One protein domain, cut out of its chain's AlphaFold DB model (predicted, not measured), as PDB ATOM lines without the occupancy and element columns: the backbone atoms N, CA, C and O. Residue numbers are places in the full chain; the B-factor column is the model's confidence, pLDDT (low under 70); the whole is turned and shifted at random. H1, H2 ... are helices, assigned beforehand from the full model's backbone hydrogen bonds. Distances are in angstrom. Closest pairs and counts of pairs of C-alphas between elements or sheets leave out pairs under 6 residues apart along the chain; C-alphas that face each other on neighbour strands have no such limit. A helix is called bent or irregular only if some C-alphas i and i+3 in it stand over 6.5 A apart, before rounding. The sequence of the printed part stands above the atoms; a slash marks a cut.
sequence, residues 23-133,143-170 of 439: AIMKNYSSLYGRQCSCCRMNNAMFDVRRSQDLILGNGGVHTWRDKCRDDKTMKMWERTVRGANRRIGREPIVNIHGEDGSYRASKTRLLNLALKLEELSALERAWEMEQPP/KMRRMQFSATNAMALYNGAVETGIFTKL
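What this domain is: This is residues 23 to 133 and 143 to 170 of the 439 residues of an uncharacterized protein of Phaeosphaeria nodorum (strain SN15 / ATCC MYA-4574 / FGSC 10173) (UniProt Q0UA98). The model is a long rod built on two long helices side by side, H2 and H5, which run opposite ways, with H7 packed on both and set steeply to H5. At one end of the rod the short helical hairpin of H3 and H4 adds to the length, H4 pointing nearly along H5; toward the other end irregular H1 packs on H5, while little H6 touches no helix. The printed part has 139 residues with seven named helices, H1 to H7 in chain order, and no named strand, an all-helix domain. The whole is loose, with a radius of gyration of the C-alphas of 18.2 A and spans of 66 by 31 by 20 A.

Where its parts are: H1, residues 23 to 31, begins with C-alpha 23 at (-42.799, 4.583, -26.221) and is irregular: C-alphas 26 and 29 are 7.5 A apart. H2, residues 37 to 57, is 29.9 A long. H3 is residues 61 to 67, and H4, residues 71 to 81, is 15.1 A long. H5, residues 103 to 130, is 40.4 A long and begins with C-alpha 103 at (-11.572, 7.763, -17.497). H6 is residues 143 to 148. H7, residues 151 to 163, is 18.3 A long and ends with C-alpha 163 at (-18.401, 15.318, -34.309).

How they stand to each other: The hub is H5, which touches four helices. It touches H2 at a shallow tilt of 27 degrees, opposite ways, the closest C-alphas being those of Ser 51 and Tyr 103, 5.2 A apart. With residues 114 to 125 alone it touches H7 at a steep tilt of 49 degrees, opposite ways; the closest C-alphas, of Ser 121 and Thr 152, are 4.6 A apart. H7 also touches residues 37 to 45 of H2, with the C-alphas of Cys 38 and Ala 154 closest at 4.6 A. H1 touches residues 120 to 127 of H5, with the C-alphas of Ala 23 and Glu 124 closest at 5.6 A. H4 and H5 only just touch, with 3 pairs of C-alphas within 8 A, the closest Val 81 and Tyr 103 at 5.2 A. The hairpin of H3 and H4 has its closest C-alphas at Arg 65 and Trp 77, 6.7 A apart. H6 is close to but not clearly touching H7, the closest C-alphas being those of Met 147 and Asn 153 at 6.5 A. In H2 to H7 every O i to N i+4 pair is within hydrogen-bond range; in H1 2 of 5 are, beside 3 of 6 O i to N i+3 pairs.

The domain as a whole: The two C-alphas farthest apart, of Arg 69 and Pro 132, are 65.6 A apart. Residues 134 to 142 are not printed, and C-alphas 133 and 143 are 10.5 A apart across this cut. The link from H4 to H5, residues 82 to 102, is long. The mean pLDDT of the printed part is 87.5, and residues 29 to 33, of which 29 to 31 belong to H1, are under 70.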
ATOM      1  N   ALA A  23     -43.366   5.853 -25.747       85.81
ATOM      2  CA  ALA A  23     -42.799   4.583 -26.221       85.81
ATOM      3  C   ALA A  23     -41.930   3.864 -25.176       85.81
ATOM      4  O   ALA A  23     -41.898   2.638 -25.125       85.81
ATOM      5  N   ILE A  24     -41.243   4.617 -24.312       83.50
ATOM      6  CA  ILE A  24     -40.284   4.053 -23.355       83.50
ATOM      7  C   ILE A  24     -40.866   3.921 -21.946       83.50
ATOM      8  O   ILE A  24     -40.266   3.261 -21.104       83.50
ATOM      9  N   MET A  25     -42.051   4.485 -21.675       80.62
ATOM     10  CA  MET A  25     -42.633   4.532 -20.326       80.62
ATOM     11  C   MET A  25     -42.802   3.167 -19.665       80.62
ATOM     12  O   MET A  25     -42.554   3.048 -18.465       80.62
ATOM     13  N   LYS A  26     -43.235   2.151 -20.423       75.38
ATOM     14  CA  LYS A  26     -43.471   0.802 -19.881       75.38
ATOM     15  C   LYS A  26     -42.175   0.152 -19.392       75.38
ATOM     16  O   LYS A  26     -42.179  -0.516 -18.364       75.38
ATOM     17  N   ASN A  27     -41.069   0.423 -20.079       70.56
ATOM     18  CA  ASN A  27     -39.773  -0.204 -19.818       70.56
ATOM     19  C   ASN A  27     -38.839   0.693 -18.989       70.56
ATOM     20  O   ASN A  27     -37.724   0.306 -18.645       70.56
ATOM     21  N   TYR A  28     -39.281   1.906 -18.659       70.25
ATOM     22  CA  TYR A  28     -38.414   2.936 -18.110       70.25
ATOM     23  C   TYR A  28     -37.896   2.609 -16.700       70.25
ATOM     24  O   TYR A  28     -36.694   2.681 -16.436       70.25
ATOM     25  N   SER A  29     -38.796   2.222 -15.792       67.12
ATOM     26  CA  SER A  29     -38.475   2.018 -14.373       67.12
ATOM     27  C   SER A  29     -37.541   0.832 -14.127       67.12
ATOM     28  O   SER A  29     -36.715   0.895 -13.219       67.12
ATOM     29  N   SER A  30     -37.657  -0.233 -14.923       66.31
ATOM     30  CA  SER A  30     -36.832  -1.440 -14.786       66.31
ATOM     31  C   SER A  30     -35.445  -1.282 -15.407       66.31
ATOM     32  O   SER A  30     -34.489  -1.875 -14.914       66.31
ATOM     33  N   LEU A  31     -35.309  -0.471 -16.461       62.12
ATOM     34  CA  LEU A  31     -34.075  -0.397 -17.246       62.12
ATOM     35  C   LEU A  31     -33.239   0.870 -16.998       62.12
ATOM     36  O   LEU A  31     -32.015   0.829 -17.172       62.12
ATOM     37  N   TYR A  32     -33.854   1.996 -16.605       64.62
ATOM     38  CA  TYR A  32     -33.198   3.309 -16.732       64.62
ATOM     39  C   TYR A  32     -33.072   4.141 -15.450       64.62
ATOM     40  O   TYR A  32     -32.376   5.161 -15.462       64.62
ATOM     41  N   GLY A  33     -33.623   3.678 -14.327       65.19
ATOM     42  CA  GLY A  33     -33.453   4.331 -13.029       65.19
ATOM     43  C   GLY A  33     -34.193   5.671 -12.911       65.19
ATOM     44  O   GLY A  33     -35.238   5.889 -13.516       65.19
ATOM     45  N   ARG A  34     -33.675   6.580 -12.074       73.12
ATOM     46  CA  ARG A  34     -34.371   7.812 -11.645       73.12
ATOM     47  C   ARG A  34     -34.178   9.037 -12.563       73.12
ATOM     48  O   ARG A  34     -34.680  10.103 -12.230       73.12
ATOM     49  N   GLN A  35     -33.463   8.937 -13.686       84.62
ATOM     50  CA  GLN A  35     -33.046  10.099 -14.500       84.62
ATOM     51  C   GLN A  35     -33.370   9.921 -15.985       84.62
ATOM     52  O   GLN A  35     -33.111   8.840 -16.510       84.62
ATOM     53  N   CYS A  36     -33.880  10.970 -16.652       89.75
ATOM     54  CA  CYS A  36     -34.241  10.933 -18.078       89.75
ATOM     55  C   CYS A  36     -33.037  10.661 -18.988       89.75
ATOM     56  O   CYS A  36     -31.893  10.933 -18.615       89.75
ATOM     57  N   SER A  37     -33.302  10.168 -20.203       91.19
ATOM     58  CA  SER A  37     -32.280   9.806 -21.194       91.19
ATOM     59  C   SER A  37     -31.277  10.935 -21.446       91.19
ATOM     60  O   SER A  37     -30.069  10.704 -21.406       91.19
ATOM     61  N   CYS A  38     -31.760  12.172 -21.606       92.19
ATOM     62  CA  CYS A  38     -30.905  13.345 -21.810       92.19
ATOM     63  C   CYS A  38     -30.036  13.680 -20.588       92.19
ATOM     64  O   CYS A  38     -28.837  13.896 -20.740       92.19
ATOM     65  N   CYS A  39     -30.591  13.679 -19.369       91.75
ATOM     66  CA  CYS A  39     -29.800  13.916 -18.155       91.75
ATOM     67  C   CYS A  39     -28.728  12.846 -17.962       91.75
ATOM     68  O   CYS A  39     -27.589  13.172 -17.642       91.75
ATOM     69  N   ARG A  40     -29.076  11.575 -18.188       91.50
ATOM     70  CA  ARG A  40     -28.117  10.473 -18.081       91.50
ATOM     71  C   ARG A  40     -26.988  10.614 -19.089       91.50
ATOM     72  O   ARG A  40     -25.834  10.436 -18.714       91.50
ATOM     73  N   MET A  41     -27.314  10.951 -20.337       94.25
ATOM     74  CA  MET A  41     -26.311  11.170 -21.375       94.25
ATOM     75  C   MET A  41     -25.404  12.351 -21.019       94.25
ATOM     76  O   MET A  41     -24.187  12.200 -21.023       94.25
ATOM     77  N   ASN A  42     -25.970  13.488 -20.604       93.94
ATOM     78  CA  ASN A  42     -25.190  14.651 -20.172       93.94
ATOM     79  C   ASN A  42     -24.257  14.331 -18.998       93.94
ATOM     80  O   ASN A  42     -23.085  14.695 -19.050       93.94
ATOM     81  N   ASN A  43     -24.735  13.604 -17.985       92.44
ATOM     82  CA  ASN A  43     -23.910  13.191 -16.848       92.44
ATOM     83  C   ASN A  43     -22.773  12.255 -17.287       92.44
ATOM     84  O   ASN A  43     -21.626  12.458 -16.900       92.44
ATOM     85  N   ALA A  44     -23.061  11.266 -18.139       93.00
ATOM     86  CA  ALA A  44     -22.045  10.345 -18.645       93.00
ATOM     87  C   ALA A  44     -20.992  11.062 -19.508       93.00
ATOM     88  O   ALA A  44     -19.797  10.796 -19.376       93.00
ATOM     89  N   MET A  45     -21.412  12.004 -20.359       95.12
ATOM     90  CA  MET A  45     -20.492  12.844 -21.127       95.12
ATOM     91  C   MET A  45     -19.657  13.746 -20.214       95.12
ATOM     92  O   MET A  45     -18.460  13.895 -20.445       95.12
ATOM     93  N   PHE A  46     -20.260  14.327 -19.173       94.19
ATOM     94  CA  PHE A  46     -19.563  15.162 -18.196       94.19
ATOM     95  C   PHE A  46     -18.495  14.378 -17.427       94.19
ATOM     96  O   PHE A  46     -17.373  14.858 -17.302       94.19
ATOM     97  N   ASP A  47     -18.793  13.157 -16.980       92.56
ATOM     98  CA  ASP A  47     -17.824  12.282 -16.306       92.56
ATOM     99  C   ASP A  47     -16.603  11.987 -17.195       92.56
ATOM    100  O   ASP A  47     -15.448  12.037 -16.750       92.56
ATOM    101  N   VAL A  48     -16.843  11.716 -18.483       94.12
ATOM    102  CA  VAL A  48     -15.765  11.517 -19.457       94.12
ATOM    103  C   VAL A  48     -14.963  12.804 -19.648       94.12
ATOM    104  O   VAL A  48     -13.744  12.760 -19.522       94.12
ATOM    105  N   ARG A  49     -15.616  13.951 -19.866       93.81
ATOM    106  CA  ARG A  49     -14.929  15.244 -20.041       93.81
ATOM    107  C   ARG A  49     -14.094  15.619 -18.824       93.81
ATOM    108  O   ARG A  49     -12.916  15.904 -18.959       93.81
ATOM    109  N   ARG A  50     -14.655  15.508 -17.621       93.44
ATOM    110  CA  ARG A  50     -13.956  15.806 -16.366       93.44
ATOM    111  C   ARG A  50     -12.671  14.993 -16.220       93.44
ATOM    112  O   ARG A  50     -11.639  15.526 -15.817       93.44
ATOM    113  N   SER A  51     -12.736  13.693 -16.508       93.25
ATOM    114  CA  SER A  51     -11.554  12.829 -16.443       93.25
ATOM    115  C   SER A  51     -10.565  13.126 -17.575       93.25
ATOM    116  O   SER A  51      -9.361  13.096 -17.332       93.25
ATOM    117  N   GLN A  52     -11.042  13.489 -18.771       94.62
ATOM    118  CA  GLN A  52     -10.191  13.958 -19.865       94.62
ATOM    119  C   GLN A  52      -9.448  15.245 -19.518       94.62
ATOM    120  O   GLN A  52      -8.232  15.281 -19.664       94.62
ATOM    121  N   ASP A  53     -10.148  16.263 -19.023       93.88
ATOM    122  CA  ASP A  53      -9.576  17.565 -18.682       93.88
ATOM    123  C   ASP A  53      -8.501  17.426 -17.602       93.88
ATOM    124  O   ASP A  53      -7.432  18.025 -17.701       93.88
ATOM    125  N   LEU A  54      -8.733  16.562 -16.607       93.75
ATOM    126  CA  LEU A  54      -7.737  16.254 -15.583       93.75
ATOM    127  C   LEU A  54      -6.481  15.597 -16.177       93.75
ATOM    128  O   LEU A  54      -5.364  15.939 -15.794       93.75
ATOM    129  N   ILE A  55      -6.638  14.658 -17.113       94.94
ATOM    130  CA  ILE A  55      -5.499  13.973 -17.738       94.94
ATOM    131  C   ILE A  55      -4.738  14.917 -18.677       94.94
ATOM    132  O   ILE A  55      -3.509  14.993 -18.620       94.94
ATOM    133  N   LEU A  56      -5.457  15.665 -19.514       93.44
ATOM    134  CA  LEU A  56      -4.879  16.630 -20.447       93.44
ATOM    135  C   LEU A  56      -4.202  17.789 -19.708       93.44
ATOM    136  O   LEU A  56      -3.122  18.207 -20.114       93.44
ATOM    137  N   GLY A  57      -4.757  18.240 -18.580       93.50
ATOM    138  CA  GLY A  57      -4.136  19.240 -17.709       93.50
ATOM    139  C   GLY A  57      -2.781  18.804 -17.138       93.50
ATOM    140  O   GLY A  57      -1.933  19.644 -16.857       93.50
ATOM    141  N   ASN A  58      -2.527  17.494 -17.038       93.38
ATOM    142  CA  ASN A  58      -1.216  16.954 -16.659       93.38
ATOM    143  C   ASN A  58      -0.268  16.723 -17.858       93.38
ATOM    144  O   ASN A  58       0.877  16.286 -17.681       93.38
ATOM    145  N   GLY A  59      -0.702  17.079 -19.070       90.12
ATOM    146  CA  GLY A  59       0.042  16.931 -20.322       90.12
ATOM    147  C   GLY A  59      -0.262  15.644 -21.094       90.12
ATOM    148  O   GLY A  59       0.505  15.306 -21.990       90.12
ATOM    149  N   GLY A  60      -1.328  14.916 -20.743       91.88
ATOM    150  CA  GLY A  60      -1.694  13.638 -21.363       91.88
ATOM    151  C   GLY A  60      -1.370  12.420 -20.493       91.88
ATOM    152  O   GLY A  60      -0.696  12.514 -19.469       91.88
ATOM    153  N   VAL A  61      -1.866  11.250 -20.893       91.19
ATOM    154  CA  VAL A  61      -1.652   9.951 -20.243       91.19
ATOM    155  C   VAL A  61      -0.170   9.628 -20.144       91.19
ATOM    156  O   VAL A  61       0.274   9.196 -19.079       91.19
ATOM    157  N   HIS A  62       0.566   9.805 -21.246       85.00
ATOM    158  CA  HIS A  62       1.994   9.500 -21.327       85.00
ATOM    159  C   HIS A  62       2.807  10.463 -20.458       85.00
ATOM    160  O   HIS A  62       3.439  10.031 -19.499       85.00
ATOM    161  N   THR A  63       2.691  11.764 -20.714       87.50
ATOM    162  CA  THR A  63       3.415  12.806 -19.976       87.50
ATOM    163  C   THR A  63       3.120  12.786 -18.479       87.50
ATOM    164  O   THR A  63       4.025  12.965 -17.667       87.50
ATOM    165  N   TRP A  64       1.860  12.572 -18.081       92.06
ATOM    166  CA  TRP A  64       1.512  12.500 -16.663       92.06
ATOM    167  C   TRP A  64       2.174  11.295 -16.000       92.06
ATOM    168  O   TRP A  64       2.723  11.424 -14.910       92.06
ATOM    169  N   ARG A  65       2.187  10.143 -16.677       87.81
ATOM    170  CA  ARG A  65       2.845   8.946 -16.160       87.81
ATOM    171  C   ARG A  65       4.342   9.167 -15.946       87.81
ATOM    172  O   ARG A  65       4.846   8.798 -14.896       87.81
ATOM    173  N   ASP A  66       5.024   9.785 -16.908       83.19
ATOM    174  CA  ASP A  66       6.470  10.038 -16.834       83.19
ATOM    175  C   ASP A  66       6.827  11.054 -15.728       83.19
ATOM    176  O   ASP A  66       7.925  11.036 -15.178       83.19
ATOM    177  N   LYS A  67       5.881  11.925 -15.348       86.00
ATOM    178  CA  LYS A  67       6.030  12.851 -14.213       86.00
ATOM    179  C   LYS A  67       5.821  12.186 -12.848       86.00
ATOM    180  O   LYS A  67       6.163  12.800 -11.836       86.00
ATOM    181  N   CYS A  68       5.259  10.977 -12.783       86.31
ATOM    182  CA  CYS A  68       5.044  10.272 -11.521       86.31
ATOM    183  C   CYS A  68       6.377   9.750 -10.966       86.31
ATOM    184  O   CYS A  68       6.898   8.742 -11.435       86.31
ATOM    185  N   ARG A  69       6.928  10.441  -9.960       79.06
ATOM    186  CA  ARG A  69       8.199  10.069  -9.309       79.06
ATOM    187  C   ARG A  69       8.018   9.258  -8.029       79.06
ATOM    188  O   ARG A  69       8.939   8.569  -7.614       79.06
ATOM    189  N   ASP A  70       6.851   9.352  -7.406       83.50
ATOM    190  CA  ASP A  70       6.526   8.707  -6.139       83.50
ATOM    191  C   ASP A  70       5.267   7.833  -6.253       83.50
ATOM    192  O   ASP A  70       4.399   8.020  -7.111       83.50
ATOM    193  N   ASP A  71       5.136   6.881  -5.330       82.94
ATOM    194  CA  ASP A  71       4.026   5.924  -5.314       82.94
ATOM    195  C   ASP A  71       2.655   6.619  -5.174       82.94
ATOM    196  O   ASP A  71       1.644   6.137  -5.687       82.94
ATOM    197  N   LYS A  72       2.594   7.802  -4.541       86.31
ATOM    198  CA  LYS A  72       1.341   8.563  -4.404       86.31
ATOM    199  C   LYS A  72       0.874   9.144  -5.736       86.31
ATOM    200  O   LYS A  72      -0.294   8.952  -6.091       86.31
ATOM    201  N   THR A  73       1.742   9.833  -6.482       87.12
ATOM    202  CA  THR A  73       1.357  10.380  -7.795       87.12
ATOM    203  C   THR A  73       1.068   9.265  -8.790       87.12
ATOM    204  O   THR A  73       0.099   9.369  -9.546       87.12
ATOM    205  N   MET A  74       1.808   8.155  -8.721       87.94
ATOM    206  CA  MET A  74       1.535   6.981  -9.543       87.94
ATOM    207  C   MET A  74       0.161   6.378  -9.222       87.94
ATOM    208  O   MET A  74      -0.651   6.174 -10.125       87.94
ATOM    209  N   LYS A  75      -0.174   6.175  -7.940       88.56
ATOM    210  CA  LYS A  75      -1.514   5.726  -7.522       88.56
ATOM    211  C   LYS A  75      -2.612   6.672  -8.004       88.56
ATOM    212  O   LYS A  75      -3.668   6.204  -8.430       88.56
ATOM    213  N   MET A  76      -2.386   7.985  -7.974       90.06
ATOM    214  CA  MET A  76      -3.352   8.970  -8.465       90.06
ATOM    215  C   MET A  76      -3.567   8.871  -9.981       90.06
ATOM    216  O   MET A  76      -4.718   8.850 -10.432       90.06
ATOM    217  N   TRP A  77      -2.487   8.749 -10.757       92.19
ATOM    218  CA  TRP A  77      -2.557   8.500 -12.199       92.19
ATOM    219  C   TRP A  77      -3.312   7.200 -12.487       92.19
ATOM    220  O   TRP A  77      -4.248   7.167 -13.285       92.19
ATOM    221  N   GLU A  78      -2.977   6.121 -11.778       90.62
ATOM    222  CA  GLU A  78      -3.606   4.818 -11.966       90.62
ATOM    223  C   GLU A  78      -5.102   4.832 -11.653       90.62
ATOM    224  O   GLU A  78      -5.894   4.263 -12.411       90.62
ATOM    225  N   ARG A  79      -5.495   5.479 -10.554       90.56
ATOM    226  CA  ARG A  79      -6.898   5.626 -10.166       90.56
ATOM    227  C   ARG A  79      -7.670   6.471 -11.181       90.56
ATOM    228  O   ARG A  79      -8.775   6.091 -11.545       90.56
ATOM    229  N   THR A  80      -7.079   7.551 -11.694       92.44
ATOM    230  CA  THR A  80      -7.731   8.451 -12.663       92.44
ATOM    231  C   THR A  80      -7.843   7.834 -14.057       92.44
ATOM    232  O   THR A  80      -8.900   7.892 -14.680       92.44
ATOM    233  N   VAL A  81      -6.776   7.214 -14.563       92.06
ATOM    234  CA  VAL A  81      -6.716   6.719 -15.947       92.06
ATOM    235  C   VAL A  81      -7.293   5.308 -16.067       92.06
ATOM    236  O   VAL A  81      -8.078   5.028 -16.975       92.06
ATOM    237  N   ARG A  82      -6.907   4.391 -15.166       88.69
ATOM    238  CA  ARG A  82      -7.224   2.954 -15.288       88.69
ATOM    239  C   ARG A  82      -8.455   2.526 -14.495       88.69
ATOM    240  O   ARG A  82      -9.072   1.535 -14.892       88.69
ATOM    241  N   GLY A  83      -8.780   3.239 -13.420       90.06
ATOM    242  CA  GLY A  83      -9.876   2.900 -12.514       90.06
ATOM    243  C   GLY A  83      -9.530   1.822 -11.501       90.06
ATOM    244  O   GLY A  83      -8.371   1.415 -11.365       90.06
ATOM    245  N   ALA A  84     -10.552   1.373 -10.776       85.62
ATOM    246  CA  ALA A  84     -10.404   0.383  -9.722       85.62
ATOM    247  C   ALA A  84      -9.913  -0.969 -10.248       85.62
ATOM    248  O   ALA A  84     -10.306  -1.450 -11.314       85.62
ATOM    249  N   ASN A  85      -9.098  -1.640  -9.438       83.38
ATOM    250  CA  ASN A  85      -8.714  -3.026  -9.653       83.38
ATOM    251  C   ASN A  85      -8.645  -3.753  -8.312       83.38
ATOM    252  O   ASN A  85      -7.628  -3.722  -7.619       83.38
ATOM    253  N   ARG A  86      -9.732  -4.455  -7.976       75.75
ATOM    254  CA  ARG A  86      -9.866  -5.194  -6.712       75.75
ATOM    255  C   ARG A  86      -8.798  -6.271  -6.526       75.75
ATOM    256  O   ARG A  86      -8.437  -6.545  -5.391       75.75
ATOM    257  N   ARG A  87      -8.268  -6.852  -7.613       76.19
ATOM    258  CA  ARG A  87      -7.221  -7.887  -7.533       76.19
ATOM    259  C   ARG A  87      -5.901  -7.346  -6.988       76.19
ATOM    260  O   ARG A  87      -5.130  -8.105  -6.430       76.19
ATOM    261  N   ILE A  88      -5.655  -6.049  -7.163       76.12
ATOM    262  CA  ILE A  88      -4.410  -5.374  -6.768       76.12
ATOM    263  C   ILE A  88      -4.713  -4.325  -5.677       76.12
ATOM    264  O   ILE A  88      -3.981  -3.360  -5.509       76.12
ATOM    265  N   GLY A  89      -5.855  -4.441  -4.984       76.25
ATOM    266  CA  GLY A  89      -6.247  -3.503  -3.922       76.25
ATOM    267  C   GLY A  89      -6.434  -2.046  -4.373       76.25
ATOM    268  O   GLY A  89      -6.396  -1.137  -3.548       76.25
ATOM    269  N   ARG A  90      -6.622  -1.781  -5.673       81.75
ATOM    270  CA  ARG A  90      -6.771  -0.413  -6.184       81.75
ATOM    271  C   ARG A  90      -8.214   0.058  -6.050       81.75
ATOM    272  O   ARG A  90      -9.100  -0.436  -6.753       81.75
ATOM    273  N   GLU A  91      -8.418   1.036  -5.181       83.94
ATOM    274  CA  GLU A  91      -9.711   1.680  -4.937       83.94
ATOM    275  C   GLU A  91     -10.111   2.644  -6.068       83.94
ATOM    276  O   GLU A  91      -9.235   3.280  -6.663       83.94
ATOM    277  N   PRO A  92     -11.415   2.775  -6.376       85.38
ATOM    278  CA  PRO A  92     -11.910   3.757  -7.338       85.38
ATOM    279  C   PRO A  92     -11.814   5.184  -6.789       85.38
ATOM    280  O   PRO A  92     -11.968   5.415  -5.591       85.38
ATOM    281  N   ILE A  93     -11.676   6.160  -7.689       85.94
ATOM    282  CA  ILE A  93     -12.104   7.532  -7.391       85.94
ATOM    283  C   ILE A  93     -13.614   7.545  -7.565       85.94
ATOM    284  O   ILE A  93     -14.099   7.325  -8.667       85.94
ATOM    285  N   VAL A  94     -14.358   7.748  -6.485       88.69
ATOM    286  CA  VAL A  94     -15.819   7.669  -6.513       88.69
ATOM    287  C   VAL A  94     -16.406   9.028  -6.912       88.69
ATOM    288  O   VAL A  94     -16.016  10.060  -6.365       88.69
ATOM    289  N   ASN A  95     -17.313   9.051  -7.893       84.94
ATOM    290  CA  ASN A  95     -18.040  10.258  -8.291       84.94
ATOM    291  C   ASN A  95     -19.202  10.555  -7.317       84.94
ATOM    292  O   ASN A  95     -19.490   9.788  -6.400       84.94
ATOM    293  N   ILE A  96     -19.915  11.663  -7.540       81.94
ATOM    294  CA  ILE A  96     -21.078  12.069  -6.721       81.94
ATOM    295  C   ILE A  96     -22.225  11.040  -6.714       81.94
ATOM    296  O   ILE A  96     -23.142  11.140  -5.904       81.94
ATOM    297  N   HIS A  97     -22.190  10.064  -7.621       80.19
ATOM    298  CA  HIS A  97     -23.193   9.018  -7.777       80.19
ATOM    299  C   HIS A  97     -22.739   7.663  -7.217       80.19
ATOM    300  O   HIS A  97     -23.460   6.678  -7.361       80.19
ATOM    301  N   GLY A  98     -21.572   7.588  -6.571       85.62
ATOM    302  CA  GLY A  98     -21.050   6.324  -6.046       85.62
ATOM    303  C   GLY A  98     -20.355   5.449  -7.098       85.62
ATOM    304  O   GLY A  98     -20.005   4.307  -6.810       85.62
ATOM    305  N   GLU A  99     -20.147   5.955  -8.315       88.12
ATOM    306  CA  GLU A  99     -19.550   5.215  -9.427       88.12
ATOM    307  C   GLU A  99     -18.050   5.510  -9.571       88.12
ATOM    308  O   GLU A  99     -17.557   6.551  -9.145       88.12
ATOM    309  N   ASP A 100     -17.312   4.610 -10.223       90.94
ATOM    310  CA  ASP A 100     -15.892   4.813 -10.540       90.94
ATOM    311  C   ASP A 100     -15.719   5.954 -11.566       90.94
ATOM    312  O   ASP A 100     -16.010   5.800 -12.750       90.94
ATOM    313  N   GLY A 101     -15.242   7.111 -11.118       91.56
ATOM    314  CA  GLY A 101     -14.998   8.319 -11.906       91.56
ATOM    315  C   GLY A 101     -13.727   8.290 -12.758       91.56
ATOM    316  O   GLY A 101     -13.370   9.309 -13.344       91.56
ATOM    317  N   SER A 102     -13.024   7.159 -12.844       94.50
ATOM    318  CA  SER A 102     -11.883   7.029 -13.753       94.50
ATOM    319  C   SER A 102     -12.287   7.175 -15.218       94.50
ATOM    320  O   SER A 102     -13.413   6.852 -15.607       94.50
ATOM    321  N   TYR A 103     -11.345   7.600 -16.061       94.50
ATOM    322  CA  TYR A 103     -11.572   7.763 -17.497       94.50
ATOM    323  C   TYR A 103     -12.045   6.458 -18.146       94.50
ATOM    324  O   TYR A 103     -13.043   6.439 -18.867       94.50
ATOM    325  N   ARG A 104     -11.390   5.331 -17.833       92.12
ATOM    326  CA  ARG A 104     -11.771   4.016 -18.370       92.12
ATOM    327  C   ARG A 104     -13.193   3.614 -17.981       92.12
ATOM    328  O   ARG A 104     -13.948   3.146 -18.839       92.12
ATOM    329  N   ALA A 105     -13.553   3.755 -16.706       92.62
ATOM    330  CA  ALA A 105     -14.876   3.372 -16.233       92.62
ATOM    331  C   ALA A 105     -15.956   4.302 -16.802       92.62
ATOM    332  O   ALA A 105     -16.955   3.816 -17.328       92.62
ATOM    333  N   SER A 106     -15.714   5.615 -16.791       93.62
ATOM    334  CA  SER A 106     -16.626   6.629 -17.334       93.62
ATOM    335  C   SER A 106     -16.869   6.435 -18.830       93.62
ATOM    336  O   SER A 106     -18.014   6.412 -19.272       93.62
ATOM    337  N   LYS A 107     -15.816   6.159 -19.609       93.88
ATOM    338  CA  LYS A 107     -15.931   5.842 -21.039       93.88
ATOM    339  C   LYS A 107     -16.740   4.571 -21.289       93.88
ATOM    340  O   LYS A 107     -17.571   4.531 -22.192       93.88
ATOM    341  N   THR A 108     -16.524   3.537 -20.477       93.00
ATOM    342  CA  THR A 108     -17.290   2.284 -20.573       93.00
ATOM    343  C   THR A 108     -18.768   2.516 -20.246       93.00
ATOM    344  O   THR A 108     -19.637   1.987 -20.933       93.00
ATOM    345  N   ARG A 109     -19.072   3.336 -19.229       91.94
ATOM    346  CA  ARG A 109     -20.450   3.723 -18.898       91.94
ATOM    347  C   ARG A 109     -21.105   4.513 -20.027       91.94
ATOM    348  O   ARG A 109     -22.232   4.187 -20.382       91.94
ATOM    349  N   LEU A 110     -20.401   5.488 -20.606       94.12
ATOM    350  CA  LEU A 110     -20.893   6.265 -21.743       94.12
ATOM    351  C   LEU A 110     -21.205   5.361 -22.942       94.12
ATOM    352  O   LEU A 110     -22.294   5.456 -23.494       94.12
ATOM    353  N   LEU A 111     -20.303   4.437 -23.287       93.75
ATOM    354  CA  LEU A 111     -20.517   3.476 -24.374       93.75
ATOM    355  C   LEU A 111     -21.744   2.590 -24.124       93.75
ATOM    356  O   LEU A 111     -22.617   2.476 -24.980       93.75
ATOM    357  N   ASN A 112     -21.843   1.996 -22.933       92.81
ATOM    358  CA  ASN A 112     -22.980   1.150 -22.571       92.81
ATOM    359  C   ASN A 112     -24.299   1.933 -22.551       92.81
ATOM    360  O   ASN A 112     -25.354   1.369 -22.831       92.81
ATOM    361  N   LEU A 113     -24.259   3.216 -22.185       92.62
ATOM    362  CA  LEU A 113     -25.425   4.088 -22.232       92.62
ATOM    363  C   LEU A 113     -25.812   4.413 -23.676       92.62
ATOM    364  O   LEU A 113     -26.993   4.323 -23.991       92.62
ATOM    365  N   ALA A 114     -24.849   4.743 -24.539       94.00
ATOM    366  CA  ALA A 114     -25.091   5.038 -25.949       94.00
ATOM    367  C   ALA A 114     -25.766   3.856 -26.662       94.00
ATOM    368  O   ALA A 114     -26.819   4.048 -27.257       94.00
ATOM    369  N   LEU A 115     -25.252   2.631 -26.486       92.81
ATOM    370  CA  LEU A 115     -25.864   1.416 -27.052       92.81
ATOM    371  C   LEU A 115     -27.324   1.240 -26.604       92.81
ATOM    372  O   LEU A 115     -28.212   0.979 -27.408       92.81
ATOM    373  N   LYS A 116     -27.601   1.455 -25.314       89.94
ATOM    374  CA  LYS A 116     -28.969   1.355 -24.785       89.94
ATOM    375  C   LYS A 116     -29.891   2.459 -25.297       89.94
ATOM    376  O   LYS A 116     -31.087   2.226 -25.452       89.94
ATOM    377  N   LEU A 117     -29.383   3.679 -25.465       91.75
ATOM    378  CA  LEU A 117     -30.178   4.792 -25.983       91.75
ATOM    379  C   LEU A 117     -30.411   4.667 -27.488       91.75
ATOM    380  O   LEU A 117     -31.440   5.135 -27.961       91.75
ATOM    381  N   GLU A 118     -29.517   4.005 -28.220       93.56
ATOM    382  CA  GLU A 118     -29.705   3.679 -29.629       93.56
ATOM    383  C   GLU A 118     -30.922   2.763 -29.823       93.56
ATOM    384  O   GLU A 118     -31.838   3.121 -30.566       93.56
ATOM    385  N   GLU A 119     -31.009   1.670 -29.056       90.88
ATOM    386  CA  GLU A 119     -32.176   0.774 -29.037       90.88
ATOM    387  C   GLU A 119     -33.477   1.528 -28.714       90.88
ATOM    388  O   GLU A 119     -34.490   1.374 -29.397       90.88
ATOM    389  N   LEU A 120     -33.455   2.400 -27.699       89.00
ATOM    390  CA  LEU A 120     -34.627   3.204 -27.347       89.00
ATOM    391  C   LEU A 120     -34.985   4.226 -28.420       89.00
ATOM    392  O   LEU A 120     -36.165   4.447 -28.672       89.00
ATOM    393  N   SER A 121     -33.992   4.849 -29.049       92.56
ATOM    394  CA  SER A 121     -34.235   5.814 -30.116       92.56
ATOM    395  C   SER A 121     -34.921   5.149 -31.310       92.56
ATOM    396  O   SER A 121     -35.784   5.759 -31.935       92.56
ATOM    397  N   ALA A 122     -34.618   3.876 -31.586       91.38
ATOM    398  CA  ALA A 122     -35.320   3.102 -32.602       91.38
ATOM    399  C   ALA A 122     -36.795   2.875 -32.225       91.38
ATOM    400  O   ALA A 122     -37.673   3.076 -33.064       91.38
ATOM    401  N   LEU A 123     -37.081   2.544 -30.960       89.38
ATOM    402  CA  LEU A 123     -38.456   2.399 -30.462       89.38
ATOM    403  C   LEU A 123     -39.238   3.720 -30.495       89.38
ATOM    404  O   LEU A 123     -40.413   3.730 -30.852       89.38
ATOM    405  N   GLU A 124     -38.602   4.837 -30.140       90.50
ATOM    406  CA  GLU A 124     -39.216   6.165 -30.223       90.50
ATOM    407  C   GLU A 124     -39.554   6.535 -31.669       90.50
ATOM    408  O   GLU A 124     -40.671   6.968 -31.939       90.50
ATOM    409  N   ARG A 125     -38.633   6.302 -32.615       89.81
ATOM    410  CA  ARG A 125     -38.878   6.542 -34.047       89.81
ATOM    411  C   ARG A 125     -39.994   5.658 -34.598       89.81
ATOM    412  O   ARG A 125     -40.823   6.159 -35.349       89.81
ATOM    413  N   ALA A 126     -40.030   4.376 -34.228       89.88
ATOM    414  CA  ALA A 126     -41.100   3.463 -34.629       89.88
ATOM    415  C   ALA A 126     -42.465   3.956 -34.130       89.88
ATOM    416  O   ALA A 126     -43.398   4.090 -34.915       89.88
ATOM    417  N   TRP A 127     -42.540   4.336 -32.854       88.62
ATOM    418  CA  TRP A 127     -43.758   4.881 -32.263       88.62
ATOM    419  C   TRP A 127     -44.218   6.176 -32.947       88.62
ATOM    420  O   TRP A 127     -45.408   6.350 -33.186       88.62
ATOM    421  N   GLU A 128     -43.286   7.073 -33.287       86.12
ATOM    422  CA  GLU A 128     -43.582   8.328 -33.992       86.12
ATOM    423  C   GLU A 128     -44.094   8.106 -35.425       86.12
ATOM    424  O   GLU A 128     -44.904   8.899 -35.895       86.12
ATOM    425  N   MET A 129     -43.665   7.040 -36.113       86.75
ATOM    426  CA  MET A 129     -44.188   6.680 -37.442       86.75
ATOM    427  C   MET A 129     -45.623   6.144 -37.388       86.75
ATOM    428  O   MET A 129     -46.367   6.291 -38.353       86.75
ATOM    429  N   GLU A 130     -46.016   5.534 -36.269       86.12
ATOM    430  CA  GLU A 130     -47.372   5.018 -36.049       86.12
ATOM    431  C   GLU A 130     -48.366   6.112 -35.626       86.12
ATOM    432  O   GLU A 130     -49.578   5.891 -35.660       86.12
ATOM    433  N   GLN A 131     -47.883   7.293 -35.216       80.38
ATOM    434  CA  GLN A 131     -48.764   8.389 -34.825       80.38
ATOM    435  C   GLN A 131     -49.381   9.085 -36.046       80.38
ATOM    436  O   GLN A 131     -48.697   9.329 -37.042       80.38
ATOM    437  N   PRO A 132     -50.666   9.481 -35.969       77.31
ATOM    438  CA  PRO A 132     -51.281  10.289 -37.010       77.31
ATOM    439  C   PRO A 132     -50.563  11.645 -37.136       77.31
ATOM    440  O   PRO A 132     -50.085  12.181 -36.131       77.31
ATOM    441  N   PRO A 133     -50.497  12.231 -38.347       71.44
ATOM    442  CA  PRO A 133     -49.849  13.521 -38.555       71.44
ATOM    443  C   PRO A 133     -50.491  14.597 -37.667       71.44
ATOM    444  O   PRO A 133     -51.698  14.833 -37.731       71.44
ATOM    445  N   LYS A 143     -45.367  16.956 -29.529       76.44
ATOM    446  CA  LYS A 143     -44.192  16.293 -30.101       76.44
ATOM    447  C   LYS A 143     -42.871  16.948 -29.698       76.44
ATOM    448  O   LYS A 143     -42.004  16.252 -29.178       76.44
ATOM    449  N   MET A 144     -42.711  18.265 -29.854       77.12
ATOM    450  CA  MET A 144     -41.458  18.948 -29.500       77.12
ATOM    451  C   MET A 144     -41.098  18.763 -28.017       77.12
ATOM    452  O   MET A 144     -39.949  18.463 -27.694       77.12
ATOM    453  N   ARG A 145     -42.085  18.861 -27.114       74.50
ATOM    454  CA  ARG A 145     -41.871  18.672 -25.665       74.50
ATOM    455  C   ARG A 145     -41.462  17.241 -25.314       74.50
ATOM    456  O   ARG A 145     -40.519  17.050 -24.549       74.50
ATOM    457  N   ARG A 146     -42.113  16.237 -25.915       77.56
ATOM    458  CA  ARG A 146     -41.759  14.819 -25.723       77.56
ATOM    459  C   ARG A 146     -40.385  14.483 -26.302       77.56
ATOM    460  O   ARG A 146     -39.644  13.704 -25.706       77.56
ATOM    461  N   MET A 147     -40.023  15.097 -27.427       84.25
ATOM    462  CA  MET A 147     -38.741  14.862 -28.092       84.25
ATOM    463  C   MET A 147     -37.567  15.537 -27.376       84.25
ATOM    464  O   MET A 147     -36.460  15.006 -27.426       84.25
ATOM    465  N   GLN A 148     -37.782  16.636 -26.646       86.62
ATOM    466  CA  GLN A 148     -36.710  17.381 -25.971       86.62
ATOM    467  C   GLN A 148     -35.883  16.530 -24.992       86.62
ATOM    468  O   GLN A 148     -34.671  16.710 -24.898       86.62
ATOM    469  N   PHE A 149     -36.503  15.588 -24.278       89.00
ATOM    470  CA  PHE A 149     -35.816  14.723 -23.304       89.00
ATOM    471  C   PHE A 149     -35.803  13.240 -23.701       89.00
ATOM    472  O   PHE A 149     -35.517  12.370 -22.872       89.00
ATOM    473  N   SER A 150     -36.089  12.976 -24.975       91.38
ATOM    474  CA  SER A 150     -36.137  11.645 -25.579       91.38
ATOM    475  C   SER A 150     -34.755  10.987 -25.682       91.38
ATOM    476  O   SER A 150     -33.712  11.647 -25.572       91.38
ATOM    477  N   ALA A 151     -34.733   9.671 -25.896       92.19
ATOM    478  CA  ALA A 151     -33.517   8.942 -26.243       92.19
ATOM    479  C   ALA A 151     -32.952   9.407 -27.593       92.19
ATOM    480  O   ALA A 151     -31.740   9.529 -27.742       92.19
ATOM    481  N   THR A 152     -33.820   9.760 -28.540       93.50
ATOM    482  CA  THR A 152     -33.443  10.288 -29.853       93.50
ATOM    483  C   THR A 152     -32.666  11.597 -29.731       93.50
ATOM    484  O   THR A 152     -31.599  11.732 -30.328       93.50
ATOM    485  N   ASN A 153     -33.138  12.538 -28.905       94.50
ATOM    486  CA  ASN A 153     -32.403  13.778 -28.657       94.50
ATOM    487  C   ASN A 153     -31.106  13.531 -27.871       94.50
ATOM    488  O   ASN A 153     -30.075  14.122 -28.174       94.50
ATOM    489  N   ALA A 154     -31.119  12.613 -26.902       94.88
ATOM    490  CA  ALA A 154     -29.906  12.238 -26.177       94.88
ATOM    491  C   ALA A 154     -28.823  11.660 -27.112       94.88
ATOM    492  O   ALA A 154     -27.649  12.003 -26.975       94.88
ATOM    493  N   MET A 155     -29.210  10.840 -28.093       95.88
ATOM    494  CA  MET A 155     -28.300  10.342 -29.128       95.88
ATOM    495  C   MET A 155     -27.809  11.459 -30.054       95.88
ATOM    496  O   MET A 155     -26.634  11.468 -30.408       95.88
ATOM    497  N   ALA A 156     -28.656  12.435 -30.396       95.25
ATOM    498  CA  ALA A 156     -28.229  13.607 -31.163       95.25
ATOM    499  C   ALA A 156     -27.165  14.432 -30.411       95.25
ATOM    500  O   ALA A 156     -26.156  14.812 -31.000       95.25
ATOM    501  N   LEU A 157     -27.336  14.640 -29.098       94.56
ATOM    502  CA  LEU A 157     -26.335  15.302 -28.248       94.56
ATOM    503  C   LEU A 157     -25.006  14.537 -28.218       94.56
ATOM    504  O   LEU A 157     -23.940  15.144 -28.318       94.56
ATOM    505  N   TYR A 158     -25.068  13.209 -28.089       95.81
ATOM    506  CA  TYR A 158     -23.883  12.354 -28.129       95.81
ATOM    507  C   TYR A 158     -23.162  12.445 -29.480       95.81
ATOM    508  O   TYR A 158     -21.954  12.670 -29.504       95.81
ATOM    509  N   ASN A 159     -23.891  12.347 -30.593       95.19
ATOM    510  CA  ASN A 159     -23.316  12.438 -31.934       95.19
ATOM    511  C   ASN A 159     -22.665  13.803 -32.179       95.19
ATOM    512  O   ASN A 159     -21.523  13.853 -32.625       95.19
ATOM    513  N   GLY A 160     -23.307  14.902 -31.765       95.00
ATOM    514  CA  GLY A 160     -22.691  16.230 -31.827       95.00
ATOM    515  C   GLY A 160     -21.410  16.335 -30.983       95.00
ATOM    516  O   GLY A 160     -20.437  16.975 -31.383       95.00
ATOM    517  N   ALA A 161     -21.347  15.663 -29.828       92.81
ATOM    518  CA  ALA A 161     -20.126  15.595 -29.018       92.81
ATOM    519  C   ALA A 161     -19.004  14.767 -29.681       92.81
ATOM    520  O   ALA A 161     -17.822  15.066 -29.497       92.81
ATOM    521  N   VAL A 162     -19.362  13.736 -30.452       92.06
ATOM    522  CA  VAL A 162     -18.416  12.949 -31.257       92.06
ATOM    523  C   VAL A 162     -17.881  13.783 -32.422       92.06
ATOM    524  O   VAL A 162     -16.667  13.858 -32.597       92.06
ATOM    525  N   GLU A 163     -18.758  14.463 -33.165       92.56
ATOM    526  CA  GLU A 163     -18.401  15.318 -34.309       92.56
ATOM    527  C   GLU A 163     -17.495  16.487 -33.912       92.56
ATOM    528  O   GLU A 163     -16.541  16.812 -34.611       92.56
ATOM    529  N   THR A 164     -17.739  17.081 -32.744       90.25
ATOM    530  CA  THR A 164     -16.888  18.148 -32.188       90.25
ATOM    531  C   THR A 164     -15.527  17.651 -31.684       90.25
ATOM    532  O   THR A 164     -14.712  18.454 -31.228       90.25
ATOM    533  N   GLY A 165     -15.250  16.343 -31.741       87.88
ATOM    534  CA  GLY A 165     -13.957  15.777 -31.356       87.88
ATOM    535  C   GLY A 165     -13.678  15.845 -29.851       87.88
ATOM    536  O   GLY A 165     -12.527  15.805 -29.416       87.88
ATOM    537  N   ILE A 166     -14.714  15.946 -29.017       85.88
ATOM    538  CA  ILE A 166     -14.538  16.033 -27.558       85.88
ATOM    539  C   ILE A 166     -13.882  14.756 -27.025       85.88
ATOM    540  O   ILE A 166     -12.999  14.793 -26.166       85.88
ATOM    541  N   PHE A 167     -14.270  13.608 -27.577       85.94
ATOM    542  CA  PHE A 167     -13.741  12.317 -27.148       85.94
ATOM    543  C   PHE A 167     -12.421  11.931 -27.830       85.94
ATOM    544  O   PHE A 167     -11.716  11.073 -27.303       85.94
ATOM    545  N   THR A 168     -12.041  12.576 -28.938       85.19
ATOM    546  CA  THR A 168     -10.895  12.158 -29.767       85.19
ATOM    547  C   THR A 168      -9.549  12.630 -29.225       85.19
ATOM    548  O   THR A 168      -8.586  11.867 -29.264       85.19
ATOM    549  N   LYS A 169      -9.478  13.827 -28.625       82.44
ATOM    550  CA  LYS A 169      -8.213  14.425 -28.146       82.44
ATOM    551  C   LYS A 169      -7.409  13.501 -27.230       82.44
ATOM    552  O   LYS A 169      -6.224  13.271 -27.442       82.44
ATOM    553  N   LEU A 170      -8.060  12.933 -26.213       89.31
ATOM    554  CA  LEU A 170      -7.377  12.015 -25.295       89.31
ATOM    555  C   LEU A 170      -7.126  10.637 -25.927       89.31
ATOM    556  O   LEU A 170      -6.206   9.930 -25.523       89.31
TER     557      LEU A 170